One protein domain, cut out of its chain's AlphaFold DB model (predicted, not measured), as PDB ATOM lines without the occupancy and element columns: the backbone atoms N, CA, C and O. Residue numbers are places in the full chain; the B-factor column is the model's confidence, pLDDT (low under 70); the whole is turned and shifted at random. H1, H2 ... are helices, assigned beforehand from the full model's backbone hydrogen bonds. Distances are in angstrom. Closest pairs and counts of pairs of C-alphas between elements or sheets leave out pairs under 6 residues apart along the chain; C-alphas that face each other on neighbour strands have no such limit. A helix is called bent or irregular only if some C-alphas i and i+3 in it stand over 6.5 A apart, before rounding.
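Overview. This is residues 70 to 156 of the 210 residues of the protein "Dimer_Tnp_hAT domain-containing protein" of Scleroderma citrinum Foug A (UniProt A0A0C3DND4). Four helices at one end, with H1 and H2 packed on H4 and short H3 at the corner before H4, make a small head, and a long arm runs away from it through residues 125 to 138 and H5. Past H5 the backbone folds back through residues 144 to 149, and short H6 ends the printed part at this far end. The arm makes the length: the C-alphas span 58 by 29 by 21 A. The printed part has 87 residues with six named helices, H1 to H6 in order, and no named strand; the class is all helix, and the whole is extended, with a radius of gyration of the C-alphas of 20.5 A.

Arrangement. Start at H1, residues 71 to 81; look from there to H4, residues 113 to 123, the hub, which touches three helices. H1 and H4 touch, closest at the C-alphas of Trp 72 and Thr 114, 6.0 A apart; they run the same way at a steep tilt of 69 degrees, only just short of about perpendicular. Next comes H2, residues 93 to 98, which touches H4 with the C-alphas of Trp 97 and Ser 116 closest at 5.5 A, at a steep tilt of 40 degrees, opposite ways. H3, residues 108 to 111, and H4 only just touch, with 3 pairs of C-alphas within 8 A, and only at the corner by their tight link; the closest are those of Cys 109 and Ser 116, 5.7 A apart. H2 and H3 only just touch too, with 3 such pairs, the closest being the C-alphas of Trp 97 and His 108 at 6.4 A. Farther on, H5, residues 130 to 143, and H6, residues 152 to 156, touch no helix; they are only just apart from each other, 8.1 A at the closest. Every O i to N i+4 pair is within hydrogen-bond range in H1, H2 and H6, against 6 of 7 in H4 and 8 of 10 in H5; H3 is too short for such a pair, and its 1 pair of O i and N i+3 is not within range.

Along the chain. Find C-alpha 71 at (11.114, 12.187, -32.164); from there H1 runs 15.2 A to C-alpha 81. H2 covers 8.5 A and H3 5.1 A. H4 runs 15.4 A from C-alpha 113 to C-alpha 123 at (13.548, 30.937, -42.318). H5 is the longest by residues and covers 18.1 A; it is irregular, but only just, with C-alphas 138 and 141 6.7 A apart. H6 covers 6.2 A and ends at C-alpha 156, (21.920, 35.633, -66.467).

Size, cuts and confidence. The two C-alphas farthest apart, those of Ser 70 and His 146, are 60.1 A apart. The printed part has no cut; the link from H1 to H2 is long, with 11 residues. Residues 80 to 85, 125 to 138 and 144 to 149 stand free. The mean pLDDT of the printed part is 77.7, and 22 residues are under 70: residue 70 and residues 100 to 109, 130 to 131 and 141 to 149.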
ATOM      1  N   SER A  70       8.115   9.410 -33.633       63.66
ATOM      2  CA  SER A  70       7.697  10.399 -32.638       63.66
ATOM      3  C   SER A  70       8.762  11.441 -32.267       63.66
ATOM      4  O   SER A  70       8.399  12.438 -31.653       63.66
ATOM      5  N   ARG A  71      10.042  11.284 -32.646       73.56
ATOM      6  CA  ARG A  71      11.114  12.187 -32.164       73.56
ATOM      7  C   ARG A  71      10.916  13.647 -32.567       73.56
ATOM      8  O   ARG A  71      11.100  14.521 -31.738       73.56
ATOM      9  N   TRP A  72      10.453  13.927 -33.786       80.81
ATOM     10  CA  TRP A  72      10.169  15.309 -34.203       80.81
ATOM     11  C   TRP A  72       8.997  15.933 -33.427       80.81
ATOM     12  O   TRP A  72       8.961  17.145 -33.236       80.81
ATOM     13  N   LYS A  73       8.032  15.119 -32.972       86.06
ATOM     14  CA  LYS A  73       6.918  15.590 -32.135       86.06
ATOM     15  C   LYS A  73       7.404  15.912 -30.733       86.06
ATOM     16  O   LYS A  73       6.978  16.905 -30.169       86.06
ATOM     17  N   GLU A  74       8.285  15.077 -30.191       85.81
ATOM     18  CA  GLU A  74       8.943  15.316 -28.906       85.81
ATOM     19  C   GLU A  74       9.818  16.575 -28.974       85.81
ATOM     20  O   GLU A  74       9.673  17.442 -28.122       85.81
ATOM     21  N   GLU A  75      10.620  16.734 -30.034       88.12
ATOM     22  CA  GLU A  75      11.382  17.958 -30.324       88.12
ATOM     23  C   GLU A  75      10.467  19.192 -30.359       88.12
ATOM     24  O   GLU A  75      10.739  20.188 -29.696       88.12
ATOM     25  N   LEU A  76       9.353  19.122 -31.093       89.25
ATOM     26  CA  LEU A  76       8.396  20.224 -31.175       89.25
ATOM     27  C   LEU A  76       7.738  20.522 -29.822       89.25
ATOM     28  O   LEU A  76       7.589  21.686 -29.464       89.25
ATOM     29  N   CYS A  77       7.343  19.495 -29.069       89.56
ATOM     30  CA  CYS A  77       6.775  19.666 -27.735       89.56
ATOM     31  C   CYS A  77       7.769  20.361 -26.802       89.56
ATOM     32  O   CYS A  77       7.399  21.356 -26.188       89.56
ATOM     33  N   CYS A  78       9.016  19.884 -26.743       88.31
ATOM     34  CA  CYS A  78      10.068  20.489 -25.930       88.31
ATOM     35  C   CYS A  78      10.304  21.956 -26.324       88.31
ATOM     36  O   CYS A  78      10.255  22.825 -25.457       88.31
ATOM     37  N   TYR A  79      10.412  22.252 -27.625       88.94
ATOM     38  CA  TYR A  79      10.562  23.621 -28.132       88.94
ATOM     39  C   TYR A  79       9.396  24.545 -27.743       88.94
ATOM     40  O   TYR A  79       9.599  25.715 -27.437       88.94
ATOM     41  N   LEU A  80       8.161  24.036 -27.744       90.44
ATOM     42  CA  LEU A  80       6.986  24.822 -27.352       90.44
ATOM     43  C   LEU A  80       6.879  25.022 -25.834       90.44
ATOM     44  O   LEU A  80       6.269  25.995 -25.392       90.44
ATOM     45  N   THR A  81       7.431  24.107 -25.036       91.62
ATOM     46  CA  THR A  81       7.431  24.215 -23.570       91.62
ATOM     47  C   THR A  81       8.592  25.042 -23.028       91.62
ATOM     48  O   THR A  81       8.453  25.673 -21.981       91.62
ATOM     49  N   GLU A  82       9.724  25.056 -23.726       86.06
ATOM     50  CA  GLU A  82      10.940  25.752 -23.318       86.06
ATOM     51  C   GLU A  82      11.061  27.073 -24.078       86.06
ATOM     52  O   GLU A  82      11.444  27.110 -25.243       86.06
ATOM     53  N   ILE A  83      10.732  28.187 -23.418       81.88
ATOM     54  CA  ILE A  83      10.938  29.518 -23.999       81.88
ATOM     55  C   ILE A  83      12.426  29.874 -23.855       81.88
ATOM     56  O   ILE A  83      12.897  30.018 -22.722       81.88
ATOM     57  N   PRO A  84      13.175  30.047 -24.958       81.25
ATOM     58  CA  PRO A  84      14.589  30.387 -24.887       81.25
ATOM     59  C   PRO A  84      14.772  31.809 -24.339       81.25
ATOM     60  O   PRO A  84      14.221  32.775 -24.868       81.25
ATOM     61  N   SER A  85      15.544  31.951 -23.257       81.31
ATOM     62  CA  SER A  85      15.808  33.248 -22.610       81.31
ATOM     63  C   SER A  85      16.864  34.097 -23.328       81.31
ATOM     64  O   SER A  85      17.059  35.258 -22.987       81.31
ATOM     65  N   ASP A  86      17.578  33.510 -24.285       82.38
ATOM     66  CA  ASP A  86      18.670  34.112 -25.057       82.38
ATOM     67  C   ASP A  86      18.215  34.742 -26.385       82.38
ATOM     68  O   ASP A  86      19.017  35.359 -27.091       82.38
ATOM     69  N   VAL A  87      16.931  34.621 -26.733       84.94
ATOM     70  CA  VAL A  87      16.386  35.201 -27.964       84.94
ATOM     71  C   VAL A  87      15.923  36.634 -27.707       84.94
ATOM     72  O   VAL A  87      14.969  36.891 -26.976       84.94
ATOM     73  N   SER A  88      16.601  37.580 -28.353       89.19
ATOM     74  CA  SER A  88      16.256  39.003 -28.391       89.19
ATOM     75  C   SER A  88      15.667  39.383 -29.754       89.19
ATOM     76  O   SER A  88      15.736  38.613 -30.714       89.19
ATOM     77  N   LYS A  89      15.115  40.595 -29.873       89.94
ATOM     78  CA  LYS A  89      14.585  41.118 -31.144       89.94
ATOM     79  C   LYS A  89      15.678  41.249 -32.213       89.94
ATOM     80  O   LYS A  89      15.400  41.157 -33.405       89.94
ATOM     81  N   GLU A  90      16.910  41.469 -31.779       90.31
ATOM     82  CA  GLU A  90      18.083  41.663 -32.620       90.31
ATOM     83  C   GLU A  90      18.769  40.332 -32.978       90.31
ATOM     84  O   GLU A  90      19.711  40.311 -33.774       90.31
ATOM     85  N   THR A  91      18.303  39.208 -32.422       87.44
ATOM     86  CA  THR A  91      18.877  37.887 -32.678       87.44
ATOM     87  C   THR A  91      18.640  37.471 -34.130       87.44
ATOM     88  O   THR A  91      17.511  37.385 -34.614       87.44
ATOM     89  N   ASN A  92      19.721  37.144 -34.841       87.88
ATOM     90  CA  ASN A  92      19.629  36.557 -36.172       87.88
ATOM     91  C   ASN A  92      19.129  35.109 -36.057       87.88
ATOM     92  O   ASN A  92      19.896  34.216 -35.711       87.88
ATOM     93  N   ILE A  93      17.850  34.882 -36.368       87.81
ATOM     94  CA  ILE A  93      17.165  33.585 -36.219       87.81
ATOM     95  C   ILE A  93      17.837  32.472 -37.040       87.81
ATOM     96  O   ILE A  93      17.935  31.338 -36.581       87.81
ATOM     97  N   ILE A  94      18.345  32.781 -38.240       87.12
ATOM     98  CA  ILE A  94      19.029  31.790 -39.089       87.12
ATOM     99  C   ILE A  94      20.337  31.356 -38.429       87.12
ATOM    100  O   ILE A  94      20.647  30.169 -38.387       87.12
ATOM    101  N   VAL A  95      21.093  32.317 -37.896       86.12
ATOM    102  CA  VAL A  95      22.324  32.055 -37.143       86.12
ATOM    103  C   VAL A  95      21.992  31.314 -35.854       86.12
ATOM    104  O   VAL A  95      22.654  30.331 -35.571       86.12
ATOM    105  N   TRP A  96      20.940  31.695 -35.134       86.06
ATOM    106  CA  TRP A  96      20.492  31.034 -33.906       86.06
ATOM    107  C   TRP A  96      20.191  29.540 -34.123       86.06
ATOM    108  O   TRP A  96      20.673  28.702 -33.368       86.06
ATOM    109  N   TRP A  97      19.513  29.186 -35.222       87.06
ATOM    110  CA  TRP A  97      19.285  27.785 -35.602       87.06
ATOM    111  C   TRP A  97      20.504  27.082 -36.222       87.06
ATOM    112  O   TRP A  97      20.555  25.855 -36.227       87.06
ATOM    113  N   ALA A  98      21.460  27.815 -36.806       82.00
ATOM    114  CA  ALA A  98      22.626  27.242 -37.493       82.00
ATOM    115  C   ALA A  98      23.868  27.104 -36.601       82.00
ATOM    116  O   ALA A  98      24.757  26.298 -36.890       82.00
ATOM    117  N   VAL A  99      23.967  27.921 -35.557       71.88
ATOM    118  CA  VAL A  99      25.156  28.058 -34.729       71.88
ATOM    119  C   VAL A  99      25.244  26.929 -33.711       71.88
ATOM    120  O   VAL A  99      24.359  26.693 -32.900       71.88
ATOM    121  N   HIS A 100      26.399  26.272 -33.731       59.25
ATOM    122  CA  HIS A 100      26.807  25.231 -32.793       59.25
ATOM    123  C   HIS A 100      27.669  25.790 -31.643       59.25
ATOM    124  O   HIS A 100      28.492  25.063 -31.085       59.25
ATOM    125  N   VAL A 101      27.595  27.097 -31.357       48.84
ATOM    126  CA  VAL A 101      28.688  27.796 -30.664       48.84
ATOM    127  C   VAL A 101      28.655  27.564 -29.156       48.84
ATOM    128  O   VAL A 101      28.027  28.261 -28.366       48.84
ATOM    129  N   SER A 102      29.468  26.575 -28.808       46.22
ATOM    130  CA  SER A 102      30.317  26.472 -27.633       46.22
ATOM    131  C   SER A 102      30.817  27.821 -27.106       46.22
ATOM    132  O   SER A 102      31.675  28.463 -27.707       46.22
ATOM    133  N   PHE A 103      30.376  28.150 -25.896       46.78
ATOM    134  CA  PHE A 103      31.301  28.262 -24.757       46.78
ATOM    135  C   PHE A 103      30.592  27.962 -23.427       46.78
ATOM    136  O   PHE A 103      31.246  27.560 -22.478       46.78
ATOM    137  N   ASN A 104      29.260  28.069 -23.372       47.22
ATOM    138  CA  ASN A 104      28.416  27.518 -22.297       47.22
ATOM    139  C   ASN A 104      26.936  27.382 -22.711       47.22
ATOM    140  O   ASN A 104      26.077  27.166 -21.861       47.22
ATOM    141  N   PHE A 105      26.630  27.530 -24.003       51.72
ATOM    142  CA  PHE A 105      25.264  27.542 -24.507       51.72
ATOM    143  C   PHE A 105      25.006  26.306 -25.365       51.72
ATOM    144  O   PHE A 105      25.860  25.852 -26.128       51.72
ATOM    145  N   ILE A 106      23.846  25.719 -25.135       55.09
ATOM    146  CA  ILE A 106      23.359  24.480 -25.719       55.09
ATOM    147  C   ILE A 106      23.337  24.564 -27.257       55.09
ATOM    148  O   ILE A 106      22.981  25.587 -27.831       55.09
ATOM    149  N   SER A 107      23.705  23.471 -27.940       64.19
ATOM    150  CA  SER A 107      23.549  23.378 -29.398       64.19
ATOM    151  C   SER A 107      22.118  22.967 -29.744       64.19
ATOM    152  O   SER A 107      21.751  21.802 -29.574       64.19
ATOM    153  N   HIS A 108      21.330  23.891 -30.296       68.19
ATOM    154  CA  HIS A 108      19.963  23.605 -30.744       68.19
ATOM    155  C   HIS A 108      19.909  22.595 -31.901       68.19
ATOM    156  O   HIS A 108      18.943  21.851 -32.013       68.19
ATOM    157  N   CYS A 109      20.976  22.460 -32.698       66.81
ATOM    158  CA  CYS A 109      21.102  21.380 -33.687       66.81
ATOM    159  C   CYS A 109      21.216  19.987 -33.043       66.81
ATOM    160  O   CYS A 109      20.959  18.981 -33.700       66.81
ATOM    161  N   LYS A 110      21.639  19.907 -31.776       72.75
ATOM    162  CA  LYS A 110      21.776  18.646 -31.038       72.75
ATOM    163  C   LYS A 110      20.498  18.278 -30.283       72.75
ATOM    164  O   LYS A 110      20.189  17.095 -30.184       72.75
ATOM    165  N   GLU A 111      19.789  19.270 -29.757       79.69
ATOM    166  CA  GLU A 111      18.511  19.071 -29.058       79.69
ATOM    167  C   GLU A 111      17.342  18.907 -30.020       79.69
ATOM    168  O   GLU A 111      16.485  18.052 -29.816       79.69
ATOM    169  N   TYR A 112      17.368  19.678 -31.104       85.50
ATOM    170  CA  TYR A 112      16.304  19.765 -32.089       85.50
ATOM    171  C   TYR A 112      16.855  19.536 -33.508       85.50
ATOM    172  O   TYR A 112      16.787  20.431 -34.357       85.50
ATOM    173  N   PRO A 113      17.473  18.375 -33.805       83.75
ATOM    174  CA  PRO A 113      18.108  18.129 -35.102       83.75
ATOM    175  C   PRO A 113      17.117  18.197 -36.269       83.75
ATOM    176  O   PRO A 113      17.463  18.677 -37.347       83.75
ATOM    177  N   THR A 114      15.877  17.753 -36.065       85.69
ATOM    178  CA  THR A 114      14.856  17.763 -37.116       85.69
ATOM    179  C   THR A 114      14.287  19.168 -37.279       85.69
ATOM    180  O   THR A 114      14.206  19.686 -38.395       85.69
ATOM    181  N   LEU A 115      13.928  19.810 -36.165       87.12
ATOM    182  CA  LEU A 115      13.322  21.140 -36.189       87.12
ATOM    183  C   LEU A 115      14.310  22.222 -36.651       87.12
ATOM    184  O   LEU A 115      13.913  23.106 -37.401       87.12
ATOM    185  N   SER A 116      15.592  22.127 -36.286       87.31
ATOM    186  CA  SER A 116      16.629  23.070 -36.734       87.31
ATOM    187  C   SER A 116      16.847  23.021 -38.244       87.31
ATOM    188  O   SER A 116      16.998  24.068 -38.870       87.31
ATOM    189  N   HIS A 117      16.805  21.840 -38.864       85.31
ATOM    190  CA  HIS A 117      16.854  21.722 -40.322       85.31
ATOM    191  C   HIS A 117      15.637  22.377 -40.981       85.31
ATOM    192  O   HIS A 117      15.808  23.237 -41.844       85.31
ATOM    193  N   ILE A 118      14.424  22.052 -40.519       88.56
ATOM    194  CA  ILE A 118      13.188  22.645 -41.055       88.56
ATOM    195  C   ILE A 118      13.205  24.168 -40.887       88.56
ATOM    196  O   ILE A 118      12.906  24.901 -41.827       88.56
ATOM    197  N   ALA A 119      13.578  24.658 -39.706       90.38
ATOM    198  CA  ALA A 119      13.617  26.080 -39.413       90.38
ATOM    199  C   ALA A 119      14.652  26.809 -40.274       90.38
ATOM    200  O   ALA A 119      14.363  27.887 -40.781       90.38
ATOM    201  N   ARG A 120      15.833  26.226 -40.508       88.38
ATOM    202  CA  ARG A 120      16.841  26.817 -41.403       88.38
ATOM    203  C   ARG A 120      16.345  26.915 -42.839       88.38
ATOM    204  O   ARG A 120      16.548  27.954 -43.460       88.38
ATOM    205  N   ASP A 121      15.684  25.876 -43.334       88.94
ATOM    206  CA  ASP A 121      15.145  25.868 -44.692       88.94
ATOM    207  C   ASP A 121      14.012  26.888 -44.841       88.94
ATOM    208  O   ASP A 121      14.014  27.679 -45.781       88.94
ATOM    209  N   VAL A 122      13.078  26.932 -43.885       91.19
ATOM    210  CA  VAL A 122      11.916  27.833 -43.923       91.19
ATOM    211  C   VAL A 122      12.311  29.289 -43.666       91.19
ATOM    212  O   VAL A 122      11.889  30.172 -44.407       91.19
ATOM    213  N   CYS A 123      13.138  29.570 -42.655       87.94
ATOM    214  CA  CYS A 123      13.548  30.937 -42.318       87.94
ATOM    215  C   CYS A 123      14.506  31.550 -43.347       87.94
ATOM    216  O   CYS A 123      14.620  32.773 -43.408       87.94
ATOM    217  N   ALA A 124      15.192  30.734 -44.155       88.00
ATOM    218  CA  ALA A 124      15.988  31.231 -45.273       88.00
ATOM    219  C   ALA A 124      15.124  31.718 -46.449       88.00
ATOM    220  O   ALA A 124      15.625  32.455 -47.302       88.00
ATOM    221  N   ILE A 125      13.841  31.337 -46.507       87.06
ATOM    222  CA  ILE A 125      12.921  31.808 -47.541       87.06
ATOM    223  C   ILE A 125      12.581  33.272 -47.241       87.06
ATOM    224  O   ILE A 125      11.994  33.573 -46.198       87.06
ATOM    225  N   PRO A 126      12.910  34.214 -48.139       83.50
ATOM    226  CA  PRO A 126      12.524  35.599 -47.943       83.50
ATOM    227  C   PRO A 126      10.994  35.708 -47.940       83.50
ATOM    228  O   PRO A 126      10.330  35.286 -48.884       83.50
ATOM    229  N   ALA A 127      10.429  36.330 -46.902       81.06
ATOM    230  CA  ALA A 127       8.979  36.508 -46.762       81.06
ATOM    231  C   ALA A 127       8.355  37.389 -47.864       81.06
ATOM    232  O   ALA A 127       7.138  37.425 -48.034       81.06
ATOM    233  N   MET A 128       9.180  38.129 -48.605       76.75
ATOM    234  CA  MET A 128       8.757  39.072 -49.632       76.75
ATOM    235  C   MET A 128       9.482  38.787 -50.943       76.75
ATOM    236  O   MET A 128      10.666  38.471 -50.945       76.75
ATOM    237  N   SER A 129       8.811  39.022 -52.073       73.62
ATOM    238  CA  SER A 129       9.419  39.002 -53.415       73.62
ATOM    239  C   SER A 129      10.342  40.203 -53.690       73.62
ATOM    240  O   SER A 129      10.889  40.348 -54.784       73.62
ATOM    241  N   VAL A 130      10.524  41.083 -52.701       69.25
ATOM    242  CA  VAL A 130      11.315  42.314 -52.810       69.25
ATOM    243  C   VAL A 130      12.788  42.082 -53.147       69.25
ATOM    244  O   VAL A 130      13.288  42.863 -53.951       69.25
ATOM    245  N   PRO A 131      13.485  41.026 -52.683       66.62
ATOM    246  CA  PRO A 131      14.839  40.739 -53.156       66.62
ATOM    247  C   PRO A 131      14.887  40.573 -54.678       66.62
ATOM    248  O   PRO A 131      15.742  41.157 -55.340       66.62
ATOM    249  N   CYS A 132      13.902  39.878 -55.255       72.31
ATOM    250  CA  CYS A 132      13.771  39.737 -56.703       72.31
ATOM    251  C   CYS A 132      13.454  41.087 -57.360       72.31
ATOM    252  O   CYS A 132      14.054  41.431 -58.371       72.31
ATOM    253  N   LYS A 133      12.565  41.898 -56.771       73.81
ATOM    254  CA  LYS A 133      12.234  43.236 -57.293       73.81
ATOM    255  C   LYS A 133      13.444  44.177 -57.296       73.81
ATOM    256  O   LYS A 133      13.656  44.869 -58.284       73.81
ATOM    257  N   CYS A 134      14.251  44.185 -56.236       75.75
ATOM    258  CA  CYS A 134      15.487  44.965 -56.169       75.75
ATOM    259  C   CYS A 134      16.518  44.475 -57.191       75.75
ATOM    260  O   CYS A 134      17.172  45.298 -57.828       75.75
ATOM    261  N   LEU A 135      16.629  43.156 -57.404       76.25
ATOM    262  CA  LEU A 135      17.448  42.601 -58.486       76.25
ATOM    263  C   LEU A 135      16.978  43.113 -59.853       76.25
ATOM    264  O   LEU A 135      17.804  43.587 -60.629       76.25
ATOM    265  N   PHE A 136      15.669  43.095 -60.116       75.81
ATOM    266  CA  PHE A 136      15.113  43.588 -61.376       75.81
ATOM    267  C   PHE A 136      15.307  45.095 -61.561       75.81
ATOM    268  O   PHE A 136      15.688  45.511 -62.650       75.81
ATOM    269  N   LEU A 137      15.133  45.908 -60.515       77.50
ATOM    270  CA  LEU A 137      15.367  47.356 -60.572       77.50
ATOM    271  C   LEU A 137      16.841  47.693 -60.820       77.50
ATOM    272  O   LEU A 137      17.142  48.459 -61.726       77.50
ATOM    273  N   ASN A 138      17.762  47.058 -60.091       73.00
ATOM    274  CA  ASN A 138      19.203  47.240 -60.301       73.00
ATOM    275  C   ASN A 138      19.665  46.748 -61.672       73.00
ATOM    276  O   ASN A 138      20.739  47.109 -62.142       73.00
ATOM    277  N   SER A 139      18.886  45.863 -62.286       71.62
ATOM    278  CA  SER A 139      19.146  45.381 -63.628       71.62
ATOM    279  C   SER A 139      18.417  46.147 -64.717       71.62
ATOM    280  O   SER A 139      18.756  45.968 -65.881       71.62
ATOM    281  N   ALA A 140      17.441  46.987 -64.362       73.69
ATOM    282  CA  ALA A 140      16.640  47.721 -65.327       73.69
ATOM    283  C   ALA A 140      17.535  48.628 -66.174       73.69
ATOM    284  O   ALA A 140      17.363  48.681 -67.380       73.69
ATOM    285  N   GLU A 141      18.564  49.246 -65.597       68.06
ATOM    286  CA  GLU A 141      19.524  50.062 -66.353       68.06
ATOM    287  C   GLU A 141      20.243  49.278 -67.470       68.06
ATOM    288  O   GLU A 141      20.481  49.812 -68.547       68.06
ATOM    289  N   ILE A 142      20.521  47.990 -67.245       66.81
ATOM    290  CA  ILE A 142      21.214  47.110 -68.203       66.81
ATOM    291  C   ILE A 142      20.214  46.407 -69.141       66.81
ATOM    292  O   ILE A 142      20.557  46.051 -70.263       66.81
ATOM    293  N   ALA A 143      18.983  46.180 -68.678       63.22
ATOM    294  CA  ALA A 143      17.941  45.461 -69.406       63.22
ATOM    295  C   ALA A 143      17.051  46.374 -70.267       63.22
ATOM    296  O   ALA A 143      16.389  45.883 -71.181       63.22
ATOM    297  N   THR A 144      17.001  47.679 -69.980       62.28
ATOM    298  CA  THR A 144      16.216  48.644 -70.763       62.28
ATOM    299  C   THR A 144      17.030  49.120 -71.967       62.28
ATOM    300  O   THR A 144      18.242  49.298 -71.886       62.28
ATOM    301  N   ASP A 145      16.329  49.340 -73.079       54.91
ATOM    302  CA  ASP A 145      16.778  49.436 -74.480       54.91
ATOM    303  C   ASP A 145      17.866  50.477 -74.819       54.91
ATOM    304  O   ASP A 145      18.252  50.641 -75.973       54.91
ATOM    305  N   HIS A 146      18.371  51.221 -73.837       65.62
ATOM    306  CA  HIS A 146      19.172  52.402 -74.112       65.62
ATOM    307  C   HIS A 146      20.681  52.164 -74.230       65.62
ATOM    308  O   HIS A 146      21.313  53.001 -74.872       65.62
ATOM    309  N   GLN A 147      21.289  51.087 -73.688       57.44
ATOM    310  CA  GLN A 147      22.770  50.989 -73.717       57.44
ATOM    311  C   GLN A 147      23.456  49.626 -73.921       57.44
ATOM    312  O   GLN A 147      24.655  49.623 -74.181       57.44
ATOM    313  N   SER A 148      22.796  48.466 -73.911       62.94
ATOM    314  CA  SER A 148      23.427  47.241 -74.446       62.94
ATOM    315  C   SER A 148      22.411  46.117 -74.594       62.94
ATOM    316  O   SER A 148      21.859  45.644 -73.609       62.94
ATOM    317  N   HIS A 149      22.177  45.643 -75.821       69.75
ATOM    318  CA  HIS A 149      21.379  44.439 -76.076       69.75
ATOM    319  C   HIS A 149      22.132  43.176 -75.626       69.75
ATOM    320  O   HIS A 149      22.541  42.337 -76.429       69.75
ATOM    321  N   LEU A 150      22.351  43.038 -74.322       76.19
ATOM    322  CA  LEU A 150      22.811  41.796 -73.729       76.19
ATOM    323  C   LEU A 150      21.670  40.785 -73.826       76.19
ATOM    324  O   LEU A 150      20.630  40.935 -73.191       76.19
ATOM    325  N   GLY A 151      21.867  39.746 -74.638       83.62
ATOM    326  CA  GLY A 151      20.925  38.633 -74.710       83.62
ATOM    327  C   GLY A 151      20.685  38.012 -73.329       83.62
ATOM    328  O   GLY A 151      21.564  38.032 -72.462       83.62
ATOM    329  N   GLU A 152      19.503  37.422 -73.143       85.25
ATOM    330  CA  GLU A 152      19.033  36.847 -71.873       85.25
ATOM    331  C   GLU A 152      20.078  35.939 -71.198       85.25
ATOM    332  O   GLU A 152      20.280  35.989 -69.984       85.25
ATOM    333  N   GLU A 153      20.787  35.131 -71.986       88.56
ATOM    334  CA  GLU A 153      21.819  34.222 -71.489       88.56
ATOM    335  C   GLU A 153      23.007  34.968 -70.858       88.56
ATOM    336  O   GLU A 153      23.441  34.638 -69.751       88.56
ATOM    337  N   LYS A 154      23.515  36.010 -71.531       88.69
ATOM    338  CA  LYS A 154      24.643  36.813 -71.036       88.69
ATOM    339  C   LYS A 154      24.247  37.629 -69.817       88.69
ATOM    340  O   LYS A 154      25.024  37.739 -68.874       88.69
ATOM    341  N   PHE A 155      23.016  38.125 -69.800       84.31
ATOM    342  CA  PHE A 155      22.455  38.799 -68.642       84.31
ATOM    343  C   PHE A 155      22.395  37.877 -67.410       84.31
ATOM    344  O   PHE A 155      22.866  38.257 -66.337       84.31
ATOM    345  N   LYS A 156      21.913  36.632 -67.555       87.25
ATOM    346  CA  LYS A 156      21.920  35.633 -66.467       87.25
ATOM    347  C   LYS A 156      23.336  35.345 -65.965       87.25
ATOM    348  O   LYS A 156      23.565  35.354 -64.756       87.25
TER     349      LYS A 156